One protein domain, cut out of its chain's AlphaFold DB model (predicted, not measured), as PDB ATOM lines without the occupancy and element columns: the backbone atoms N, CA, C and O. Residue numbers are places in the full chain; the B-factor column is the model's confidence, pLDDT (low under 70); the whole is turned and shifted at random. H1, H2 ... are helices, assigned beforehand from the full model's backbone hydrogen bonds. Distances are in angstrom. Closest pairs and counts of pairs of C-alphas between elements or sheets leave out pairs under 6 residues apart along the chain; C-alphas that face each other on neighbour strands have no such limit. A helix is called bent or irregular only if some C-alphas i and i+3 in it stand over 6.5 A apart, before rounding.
ATOM      1  N   GLU A 325     342.439 169.158 293.193       82.44
ATOM      2  CA  GLU A 325     343.110 170.457 293.072       82.44
ATOM      3  C   GLU A 325     342.528 171.311 291.933       82.44
ATOM      4  O   GLU A 325     342.200 172.481 292.134       82.44
ATOM      5  N   GLU A 326     342.319 170.720 290.755       81.19
ATOM      6  CA  GLU A 326     341.712 171.404 289.603       81.19
ATOM      7  C   GLU A 326     340.244 171.771 289.870       81.19
ATOM      8  O   GLU A 326     339.774 172.843 289.483       81.19
ATOM      9  N   ALA A 327     339.503 170.908 290.573       81.62
ATOM     10  CA  ALA A 327     338.131 171.185 290.985       81.62
ATOM     11  C   ALA A 327     338.047 172.398 291.924       81.62
ATOM     12  O   ALA A 327     337.150 173.234 291.775       81.62
ATOM     13  N   ILE A 328     338.984 172.514 292.870       81.69
ATOM     14  CA  ILE A 328     339.088 173.651 293.789       81.69
ATOM     15  C   ILE A 328     339.318 174.949 293.005       81.69
ATOM     16  O   ILE A 328     338.598 175.926 293.229       81.69
ATOM     17  N   GLU A 329     340.253 174.959 292.053       83.44
ATOM     18  CA  GLU A 329     340.527 176.139 291.224       83.44
ATOM     19  C   GLU A 329     339.304 176.572 290.405       83.44
ATOM     20  O   GLU A 329     338.954 177.754 290.395       83.44
ATOM     21  N   ILE A 330     338.597 175.622 289.782       81.62
ATOM     22  CA  ILE A 330     337.376 175.894 289.007       81.62
ATOM     23  C   ILE A 330     336.290 176.529 289.886       81.62
ATOM     24  O   ILE A 330     335.610 177.461 289.449       81.62
ATOM     25  N   ILE A 331     336.114 176.047 291.119       83.12
ATOM     26  CA  ILE A 331     335.123 176.597 292.052       83.12
ATOM     27  C   ILE A 331     335.522 178.013 292.475       83.12
ATOM     28  O   ILE A 331     334.707 178.929 292.374       83.12
ATOM     29  N   PHE A 332     336.769 178.223 292.905       83.75
ATOM     30  CA  PHE A 332     337.225 179.540 293.361       83.75
ATOM     31  C   PHE A 332     337.228 180.587 292.248       83.75
ATOM     32  O   PHE A 332     336.916 181.745 292.513       83.75
ATOM     33  N   HIS A 333     337.514 180.194 291.007       85.19
ATOM     34  CA  HIS A 333     337.484 181.115 289.874       85.19
ATOM     35  C   HIS A 333     336.067 181.620 289.559       85.19
ATOM     36  O   HIS A 333     335.890 182.764 289.146       85.19
ATOM     37  N   ASN A 334     335.048 180.783 289.770       83.00
ATOM     38  CA  ASN A 334     333.673 181.081 289.363       83.00
ATOM     39  C   ASN A 334     332.765 181.539 290.514       83.00
ATOM     40  O   ASN A 334     331.665 182.028 290.256       83.00
ATOM     41  N   ILE A 335     333.211 181.435 291.771       85.25
ATOM     42  CA  ILE A 335     332.372 181.670 292.955       85.25
ATOM     43  C   ILE A 335     331.734 183.065 292.983       85.25
ATOM     44  O   ILE A 335     330.560 183.206 293.326       85.25
ATOM     45  N   GLU A 336     332.467 184.107 292.587       84.38
ATOM     46  CA  GLU A 336     331.949 185.481 292.584       84.38
ATOM     47  C   GLU A 336     330.880 185.690 291.505       84.38
ATOM     48  O   GLU A 336     329.859 186.348 291.746       84.38
ATOM     49  N   SER A 337     331.091 185.088 290.332       84.75
ATOM     50  CA  SER A 337     330.132 185.091 289.226       84.75
ATOM     51  C   SER A 337     328.853 184.357 289.625       84.75
ATOM     52  O   SER A 337     327.756 184.907 289.519       84.75
ATOM     53  N   ASP A 338     328.991 183.167 290.205       83.31
ATOM     54  CA  ASP A 338     327.871 182.338 290.645       83.31
ATOM     55  C   ASP A 338     327.043 183.026 291.741       83.31
ATOM     56  O   ASP A 338     325.812 183.086 291.657       83.31
ATOM     57  N   ILE A 339     327.699 183.639 292.736       86.38
ATOM     58  CA  ILE A 339     327.024 184.448 293.764       86.38
ATOM     59  C   ILE A 339     326.263 185.614 293.124       86.38
ATOM     60  O   ILE A 339     325.145 185.934 293.543       86.38
ATOM     61  N   SER A 340     326.844 186.259 292.114       86.19
ATOM     62  CA  SER A 340     326.218 187.385 291.418       86.19
ATOM     63  C   SER A 340     324.978 186.952 290.634       86.19
ATOM     64  O   SER A 340     323.947 187.622 290.708       86.19
ATOM     65  N   VAL A 341     325.031 185.798 289.964       85.50
ATOM     66  CA  VAL A 341     323.886 185.204 289.256       85.50
ATOM     67  C   VAL A 341     322.750 184.879 290.226       85.50
ATOM     68  O   VAL A 341     321.602 185.248 289.972       85.50
ATOM     69  N   VAL A 342     323.051 184.254 291.370       85.38
ATOM     70  CA  VAL A 342     322.038 183.936 292.389       85.38
ATOM     71  C   VAL A 342     321.402 185.210 292.954       85.38
ATOM     72  O   VAL A 342     320.179 185.283 293.080       85.38
ATOM     73  N   LYS A 343     322.205 186.240 293.252       90.56
ATOM     74  CA  LYS A 343     321.702 187.542 293.721       90.56
ATOM     75  C   LYS A 343     320.788 188.207 292.697       90.56
ATOM     76  O   LYS A 343     319.730 188.719 293.071       90.56
ATOM     77  N   LEU A 344     321.182 188.192 291.424       88.88
ATOM     78  CA  LEU A 344     320.393 188.749 290.330       88.88
ATOM     79  C   LEU A 344     319.060 188.010 290.190       88.88
ATOM     80  O   LEU A 344     318.009 188.647 290.165       88.88
ATOM     81  N   TRP A 345     319.094 186.675 290.176       89.56
ATOM     82  CA  TRP A 345     317.892 185.849 290.123       89.56
ATOM     83  C   TRP A 345     316.954 186.140 291.298       89.56
ATOM     84  O   TRP A 345     315.774 186.406 291.084       89.56
ATOM     85  N   ALA A 346     317.471 186.167 292.530       88.69
ATOM     86  CA  ALA A 346     316.667 186.429 293.722       88.69
ATOM     87  C   ALA A 346     316.044 187.834 293.695       88.69
ATOM     88  O   ALA A 346     314.868 188.004 294.013       88.69
ATOM     89  N   THR A 347     316.812 188.834 293.260       91.75
ATOM     90  CA  THR A 347     316.335 190.216 293.128       91.75
ATOM     91  C   THR A 347     315.234 190.315 292.076       91.75
ATOM     92  O   THR A 347     314.220 190.974 292.303       91.75
ATOM     93  N   GLU A 348     315.378 189.608 290.957       89.81
ATOM     94  CA  GLU A 348     314.365 189.562 289.908       89.81
ATOM     95  C   GLU A 348     313.088 188.840 290.371       89.81
ATOM     96  O   GLU A 348     311.986 189.340 290.138       89.81
ATOM     97  N   GLN A 349     313.203 187.732 291.111       91.00
ATOM     98  CA  GLN A 349     312.046 187.065 291.725       91.00
ATOM     99  C   GLN A 349     311.312 187.990 292.707       91.00
ATOM    100  O   GLN A 349     310.087 188.116 292.640       91.00
ATOM    101  N   CYS A 350     312.047 188.694 293.575       90.75
ATOM    102  CA  CYS A 350     311.479 189.687 294.489       90.75
ATOM    103  C   CYS A 350     310.759 190.807 293.729       90.75
ATOM    104  O   CYS A 350     309.637 191.172 294.084       90.75
ATOM    105  N   ARG A 351     311.368 191.324 292.656       92.00
ATOM    106  CA  ARG A 351     310.784 192.374 291.814       92.00
ATOM    107  C   ARG A 351     309.487 191.910 291.151       92.00
ATOM    108  O   ARG A 351     308.496 192.640 291.177       92.00
ATOM    109  N   GLN A 352     309.466 190.699 290.595       90.88
ATOM    110  CA  GLN A 352     308.270 190.122 289.975       90.88
ATOM    111  C   GLN A 352     307.152 189.887 290.992       90.88
ATOM    112  O   GLN A 352     306.002 190.238 290.728       90.88
ATOM    113  N   LEU A 353     307.479 189.337 292.164       90.19
ATOM    114  CA  LEU A 353     306.513 189.146 293.242       90.19
ATOM    115  C   LEU A 353     305.925 190.488 293.687       90.19
ATOM    116  O   LEU A 353     304.706 190.628 293.778       90.19
ATOM    117  N   TRP A 354     306.776 191.492 293.899       92.12
ATOM    118  CA  TRP A 354     306.339 192.827 294.289       92.12
ATOM    119  C   TRP A 354     305.445 193.471 293.230       92.12
ATOM    120  O   TRP A 354     304.387 194.001 293.562       92.12
ATOM    121  N   SER A 355     305.806 193.362 291.949       91.81
ATOM    122  CA  SER A 355     304.982 193.849 290.838       91.81
ATOM    123  C   SER A 355     303.598 193.192 290.820       91.81
ATOM    124  O   SER A 355     302.594 193.894 290.708       91.81
ATOM    125  N   LYS A 356     303.516 191.872 291.034       88.62
ATOM    126  CA  LYS A 356     302.236 191.151 291.145       88.62
ATOM    127  C   LYS A 356     301.416 191.607 292.351       88.62
ATOM    128  O   LYS A 356     300.207 191.778 292.231       88.62
ATOM    129  N   VAL A 357     302.054 191.847 293.499       89.31
ATOM    130  CA  VAL A 357     301.381 192.389 294.692       89.31
ATOM    131  C   VAL A 357     300.819 193.784 294.418       89.31
ATOM    132  O   VAL A 357     299.674 194.054 294.777       89.31
ATOM    133  N   GLN A 358     301.584 194.656 293.759       92.31
ATOM    134  CA  GLN A 358     301.125 195.996 293.389       92.31
ATOM    135  C   GLN A 358     299.959 195.944 292.396       92.31
ATOM    136  O   GLN A 358     298.957 196.623 292.603       92.31
ATOM    137  N   ALA A 359     300.043 195.091 291.371       90.19
ATOM    138  CA  ALA A 359     298.959 194.885 290.411       90.19
ATOM    139  C   ALA A 359     297.681 194.368 291.094       90.19
ATOM    140  O   ALA A 359     296.605 194.919 290.880       90.19
ATOM    141  N   ARG A 360     297.803 193.376 291.987       91.88
ATOM    142  CA  ARG A 360     296.685 192.848 292.786       91.88
ATOM    143  C   ARG A 360     296.029 193.943 293.632       91.88
ATOM    144  O   ARG A 360     294.809 194.057 293.638       91.88
ATOM    145  N   LYS A 361     296.829 194.778 294.305       90.69
ATOM    146  CA  LYS A 361     296.334 195.924 295.087       90.69
ATOM    147  C   LYS A 361     295.658 196.987 294.223       90.69
ATOM    148  O   LYS A 361     294.693 197.595 294.668       90.69
ATOM    149  N   ALA A 362     296.155 197.233 293.012       92.00
ATOM    150  CA  ALA A 362     295.531 198.167 292.079       92.00
ATOM    151  C   ALA A 362     294.167 197.651 291.594       92.00
ATOM    152  O   ALA A 362     293.198 198.403 291.612       92.00
ATOM    153  N   LEU A 363     294.080 196.363 291.245       91.12
ATOM    154  CA  LEU A 363     292.835 195.705 290.835       91.12
ATOM    155  C   LEU A 363     291.804 195.640 291.970       91.12
ATOM    156  O   LEU A 363     290.626 195.883 291.740       91.12
ATOM    157  N   ALA A 364     292.239 195.393 293.206       90.12
ATOM    158  CA  ALA A 364     291.353 195.368 294.369       90.12
ATOM    159  C   ALA A 364     290.630 196.705 294.621       90.12
ATOM    160  O   ALA A 364     289.538 196.707 295.175       90.12
ATOM    161  N   LYS A 365     291.212 197.842 294.213       91.25
ATOM    162  CA  LYS A 365     290.590 199.169 294.381       91.25
ATOM    163  C   LYS A 365     289.396 199.411 293.458       91.25
ATOM    164  O   LYS A 365     288.615 200.313 293.736       91.25
ATOM    165  N   ILE A 366     289.312 198.679 292.348       91.44
ATOM    166  CA  ILE A 366     288.260 198.837 291.335       91.44
ATOM    167  C   ILE A 366     287.253 197.680 291.339       91.44
ATOM    168  O   ILE A 366     286.265 197.753 290.617       91.44
ATOM    169  N   GLY A 367     287.511 196.622 292.114       87.06
ATOM    170  CA  GLY A 367     286.622 195.473 292.260       87.06
ATOM    171  C   GLY A 367     285.722 195.569 293.490       87.06
ATOM    172  O   GLY A 367     286.014 196.291 294.444       87.06
ATOM    173  N   GLU A 368     284.649 194.786 293.487       87.50
ATOM    174  CA  GLU A 368     283.720 194.638 294.603       87.50
ATOM    175  C   GLU A 368     283.912 193.274 295.293       87.50
ATOM    176  O   GLU A 368     283.959 192.240 294.618       87.50
ATOM    177  N   PRO A 369     284.021 193.226 296.634       84.75
ATOM    178  CA  PRO A 369     284.182 191.968 297.354       84.75
ATOM    179  C   PRO A 369     282.992 191.012 297.180       84.75
ATOM    180  O   PRO A 369     281.833 191.355 297.412       84.75
ATOM    181  N   ILE A 370     283.292 189.765 296.826       81.00
ATOM    182  CA  ILE A 370     282.311 188.689 296.648       81.00
ATOM    183  C   ILE A 370     281.768 188.236 298.013       81.00
ATOM    184  O   ILE A 370     282.489 187.640 298.812       81.00
ATOM    185  N   LEU A 371     280.474 188.468 298.256       70.06
ATOM    186  CA  LEU A 371     279.804 188.149 299.528       70.06
ATOM    187  C   LEU A 371     279.261 186.708 299.608       70.06
ATOM    188  O   LEU A 371     279.150 186.146 300.696       70.06
ATOM    189  N   GLN A 372     278.910 186.088 298.471       65.56
ATOM    190  CA  GLN A 372     278.391 184.714 298.434       65.56
ATOM    191  C   GLN A 372     279.525 183.695 298.319       65.56
ATOM    192  O   GLN A 372     280.139 183.530 297.264       65.56
ATOM    193  N   ARG A 373     279.772 182.967 299.410       58.47
ATOM    194  CA  ARG A 373     280.745 181.871 299.455       58.47
ATOM    195  C   ARG A 373     280.092 180.587 298.918       58.47
ATOM    196  O   ARG A 373     279.028 180.207 299.390       58.47
ATOM    197  N   GLY A 374     280.713 179.944 297.920       56.66
ATOM    198  CA  GLY A 374     280.254 178.659 297.358       56.66
ATOM    199  C   GLY A 374     279.629 178.688 295.954       56.66
ATOM    200  O   GLY A 374     278.855 177.797 295.619       56.66
ATOM    201  N   SER A 375     279.936 179.678 295.106       56.69
ATOM    202  CA  SER A 375     279.448 179.668 293.717       56.69
ATOM    203  C   SER A 375     280.285 178.734 292.825       56.69
ATOM    204  O   SER A 375     281.511 178.778 292.874       56.69
ATOM    205  N   THR A 376     279.644 177.957 291.948       57.44
ATOM    206  CA  THR A 376     280.293 177.159 290.883       57.44
ATOM    207  C   THR A 376     280.775 178.006 289.698       57.44
ATOM    208  O   THR A 376     281.021 177.469 288.616       57.44
ATOM    209  N   LYS A 377     280.851 179.334 289.854       67.12
ATOM    210  CA  LYS A 377     281.275 180.245 288.791       67.12
ATOM    211  C   LYS A 377     282.785 180.167 288.593       67.12
ATOM    212  O   LYS A 377     283.539 180.070 289.561       67.12
ATOM    213  N   SER A 378     283.217 180.212 287.337       67.75
ATOM    214  CA  SER A 378     284.640 180.212 287.001       67.75
ATOM    215  C   SER A 378     285.306 181.543 287.370       67.75
ATOM    216  O   SER A 378     284.636 182.550 287.612       67.75
ATOM    217  N   VAL A 379     286.641 181.562 287.399       64.75
ATOM    218  CA  VAL A 379     287.439 182.769 287.690       64.75
ATOM    219  C   VAL A 379     287.099 183.902 286.712       64.75
ATOM    220  O   VAL A 379     286.981 185.056 287.117       64.75
ATOM    221  N   GLU A 380     286.853 183.567 285.447       71.12
ATOM    222  CA  GLU A 380     286.467 184.511 284.394       71.12
ATOM    223  C   GLU A 380     285.074 185.107 284.630       71.12
ATOM    224  O   GLU A 380     284.827 186.258 284.284       71.12
ATOM    225  N   GLN A 381     284.166 184.342 285.239       72.94
ATOM    226  CA  GLN A 381     282.801 184.782 285.543       72.94
ATOM    227  C   GLN A 381     282.713 185.649 286.806       72.94
ATOM    228  O   GLN A 381     281.728 186.365 286.982       72.94
ATOM    229  N   LEU A 382     283.698 185.552 287.702       75.25
ATOM    230  CA  LEU A 382     283.756 186.328 288.944       75.25
ATOM    231  C   LEU A 382     284.468 187.675 288.767       75.25
ATOM    232  O   LEU A 382     284.183 188.599 289.525       75.25
ATOM    233  N   GLY A 383     285.344 187.797 287.767       83.38
ATOM    234  CA  GLY A 383     286.174 188.982 287.552       83.38
ATOM    235  C   GLY A 383     287.402 188.976 288.465       83.38
ATOM    236  O   GLY A 383     287.314 188.747 289.676       83.38
ATOM    237  N   LEU A 384     288.582 189.209 287.887       84.19
ATOM    238  CA  LEU A 384     289.853 189.138 288.614       84.19
ATOM    239  C   LEU A 384     289.960 190.252 289.668       84.19
ATOM    240  O   LEU A 384     290.492 190.035 290.756       84.19
ATOM    241  N   GLU A 385     289.426 191.427 289.359       88.69
ATOM    242  CA  GLU A 385     289.317 192.594 290.231       88.69
ATOM    243  C   GLU A 385     288.510 192.311 291.502       88.69
ATOM    244  O   GLU A 385     288.966 192.647 292.597       88.69
ATOM    245  N   ASN A 386     287.387 191.599 291.390       86.31
ATOM    246  CA  ASN A 386     286.531 191.238 292.522       86.31
ATOM    247  C   ASN A 386     287.207 190.194 293.419       86.31
ATOM    248  O   ASN A 386     287.187 190.306 294.642       86.31
ATOM    249  N   ILE A 387     287.902 189.221 292.817       84.31
ATOM    250  CA  ILE A 387     288.724 188.244 293.552       84.31
ATOM    251  C   ILE A 387     289.845 188.957 294.325       84.31
ATOM    252  O   ILE A 387     290.109 188.638 295.487       84.31
ATOM    253  N   CYS A 388     290.502 189.942 293.702       88.69
ATOM    254  CA  CYS A 388     291.535 190.742 294.358       88.69
ATOM    255  C   CYS A 388     290.968 191.580 295.517       88.69
ATOM    256  O   CYS A 388     291.623 191.664 296.558       88.69
ATOM    257  N   ALA A 389     289.774 192.161 295.355       87.12
ATOM    258  CA  ALA A 389     289.071 192.921 296.389       87.12
ATOM    259  C   ALA A 389     288.678 192.037 297.584       87.12
ATOM    260  O   ALA A 389     288.974 192.388 298.726       87.12
ATOM    261  N   THR A 390     288.121 190.846 297.331       86.31
ATOM    262  CA  THR A 390     287.838 189.850 298.377       86.31
ATOM    263  C   THR A 390     289.102 189.464 299.142       86.31
ATOM    264  O   THR A 390     289.077 189.414 300.366       86.31
ATOM    265  N   PHE A 391     290.226 189.232 298.455       84.81
ATOM    266  CA  PHE A 391     291.481 188.889 299.129       84.81
ATOM    267  C   PHE A 391     292.022 190.031 300.008       84.81
ATOM    268  O   PHE A 391     292.561 189.759 301.077       84.81
ATOM    269  N   GLU A 392     291.917 191.299 299.588       88.81
ATOM    270  CA  GLU A 392     292.323 192.440 300.432       88.81
ATOM    271  C   GLU A 392     291.438 192.588 301.675       88.81
ATOM    272  O   GLU A 392     291.945 192.963 302.730       88.81
ATOM    273  N   GLN A 393     290.143 192.281 301.565       84.50
ATOM    274  CA  GLN A 393     289.218 192.349 302.694       84.50
ATOM    275  C   GLN A 393     289.400 191.178 303.672       84.50
ATOM    276  O   GLN A 393     289.499 191.392 304.879       84.50
ATOM    277  N   ASP A 394     289.439 189.948 303.158       81.12
ATOM    278  CA  ASP A 394     289.309 188.728 303.966       81.12
ATOM    279  C   ASP A 394     290.654 188.036 304.261       81.12
ATOM    280  O   ASP A 394     290.719 187.143 305.117       81.12
ATOM    281  N   GLY A 395     291.724 188.430 303.566       78.31
ATOM    282  CA  GLY A 395     293.049 187.818 303.655       78.31
ATOM    283  C   GLY A 395     293.127 186.402 303.068       78.31
ATOM    284  O   GLY A 395     292.236 185.926 302.362       78.31
TER     285      GLY A 395
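Overview. This is residues 325 to 395 of the 410 residues of an uncharacterized protein of Pseudomonas poae (UniProt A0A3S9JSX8). One long helix, H1, sticks out as a shaft and makes the length of the whole; at its far end a short helix, H3, packs crosswise on it, and the little helix H2 and a wide loop complete a small, loose head. Near its start H1 bends at a steep tilt, so that a short arm, H1a, comes before the long arm H1b, and residues 325 to 356 stand free. The printed part has 71 residues with three named helices, in the order H1, H2, H3, and no named strand, and its class is all helix. It is extended, with a radius of gyration of the C-alphas of 21.6 A, and its C-alphas span 66 by 24 by 19 A.

Along the chain. H1, residues 325 to 364, was assigned as one helix by its hydrogen bonds, but it is bent: C-alphas 333 and 336 are 7.6 A apart, where about 5 A is found in a regular helix. Its first arm, H1a, holds residues 325 to 333 and begins with C-alpha 325 at (343.110, 170.457, 293.072). Its second arm, H1b, holds residues 336 to 364, is 41.8 A long from first to last C-alpha and ends with C-alpha 364 at (291.353, 195.368, 294.369). Residues 334 and 335 belong to neither arm. After residues 365 to 378, which hold no named element, H2 takes residues 379 to 382 and measures 5.3 A. H3, residues 384 to 394, is 15.4 A long and ends with C-alpha 394 at (289.309, 188.728, 303.966).

Arrangement. The lines of H1a and H1b stand at 43 degrees, a steep tilt. H1a touches no helix and is apart from H2 and from H3. H1b touches H3 with residues 360 to 364 alone; the closest C-alphas of the two are those of Ala 364 and Ala 389, 3.9 A apart. Their lines are about perpendicular, at 88 degrees. H1b and H2 are apart. H2 and H3 meet only through their link, a tight one of 1 residue. In H1a, H1b and H3 every O i to N i+4 pair is within hydrogen-bond range, while H2, with 4 residues, is too short for such a pair.

Size, cuts and confidence. The two C-alphas farthest apart are those of Glu 325 and Gln 372, at 66.5 A. The printed part runs from 325 to 395 with no cut. The link from H1 to H2 is long, with 14 residues, and of these residues 372 to 378 stand free. The mean pLDDT of the printed part is 83.3, and residues 372 to 379, of which 379 belongs to H2, are under 70.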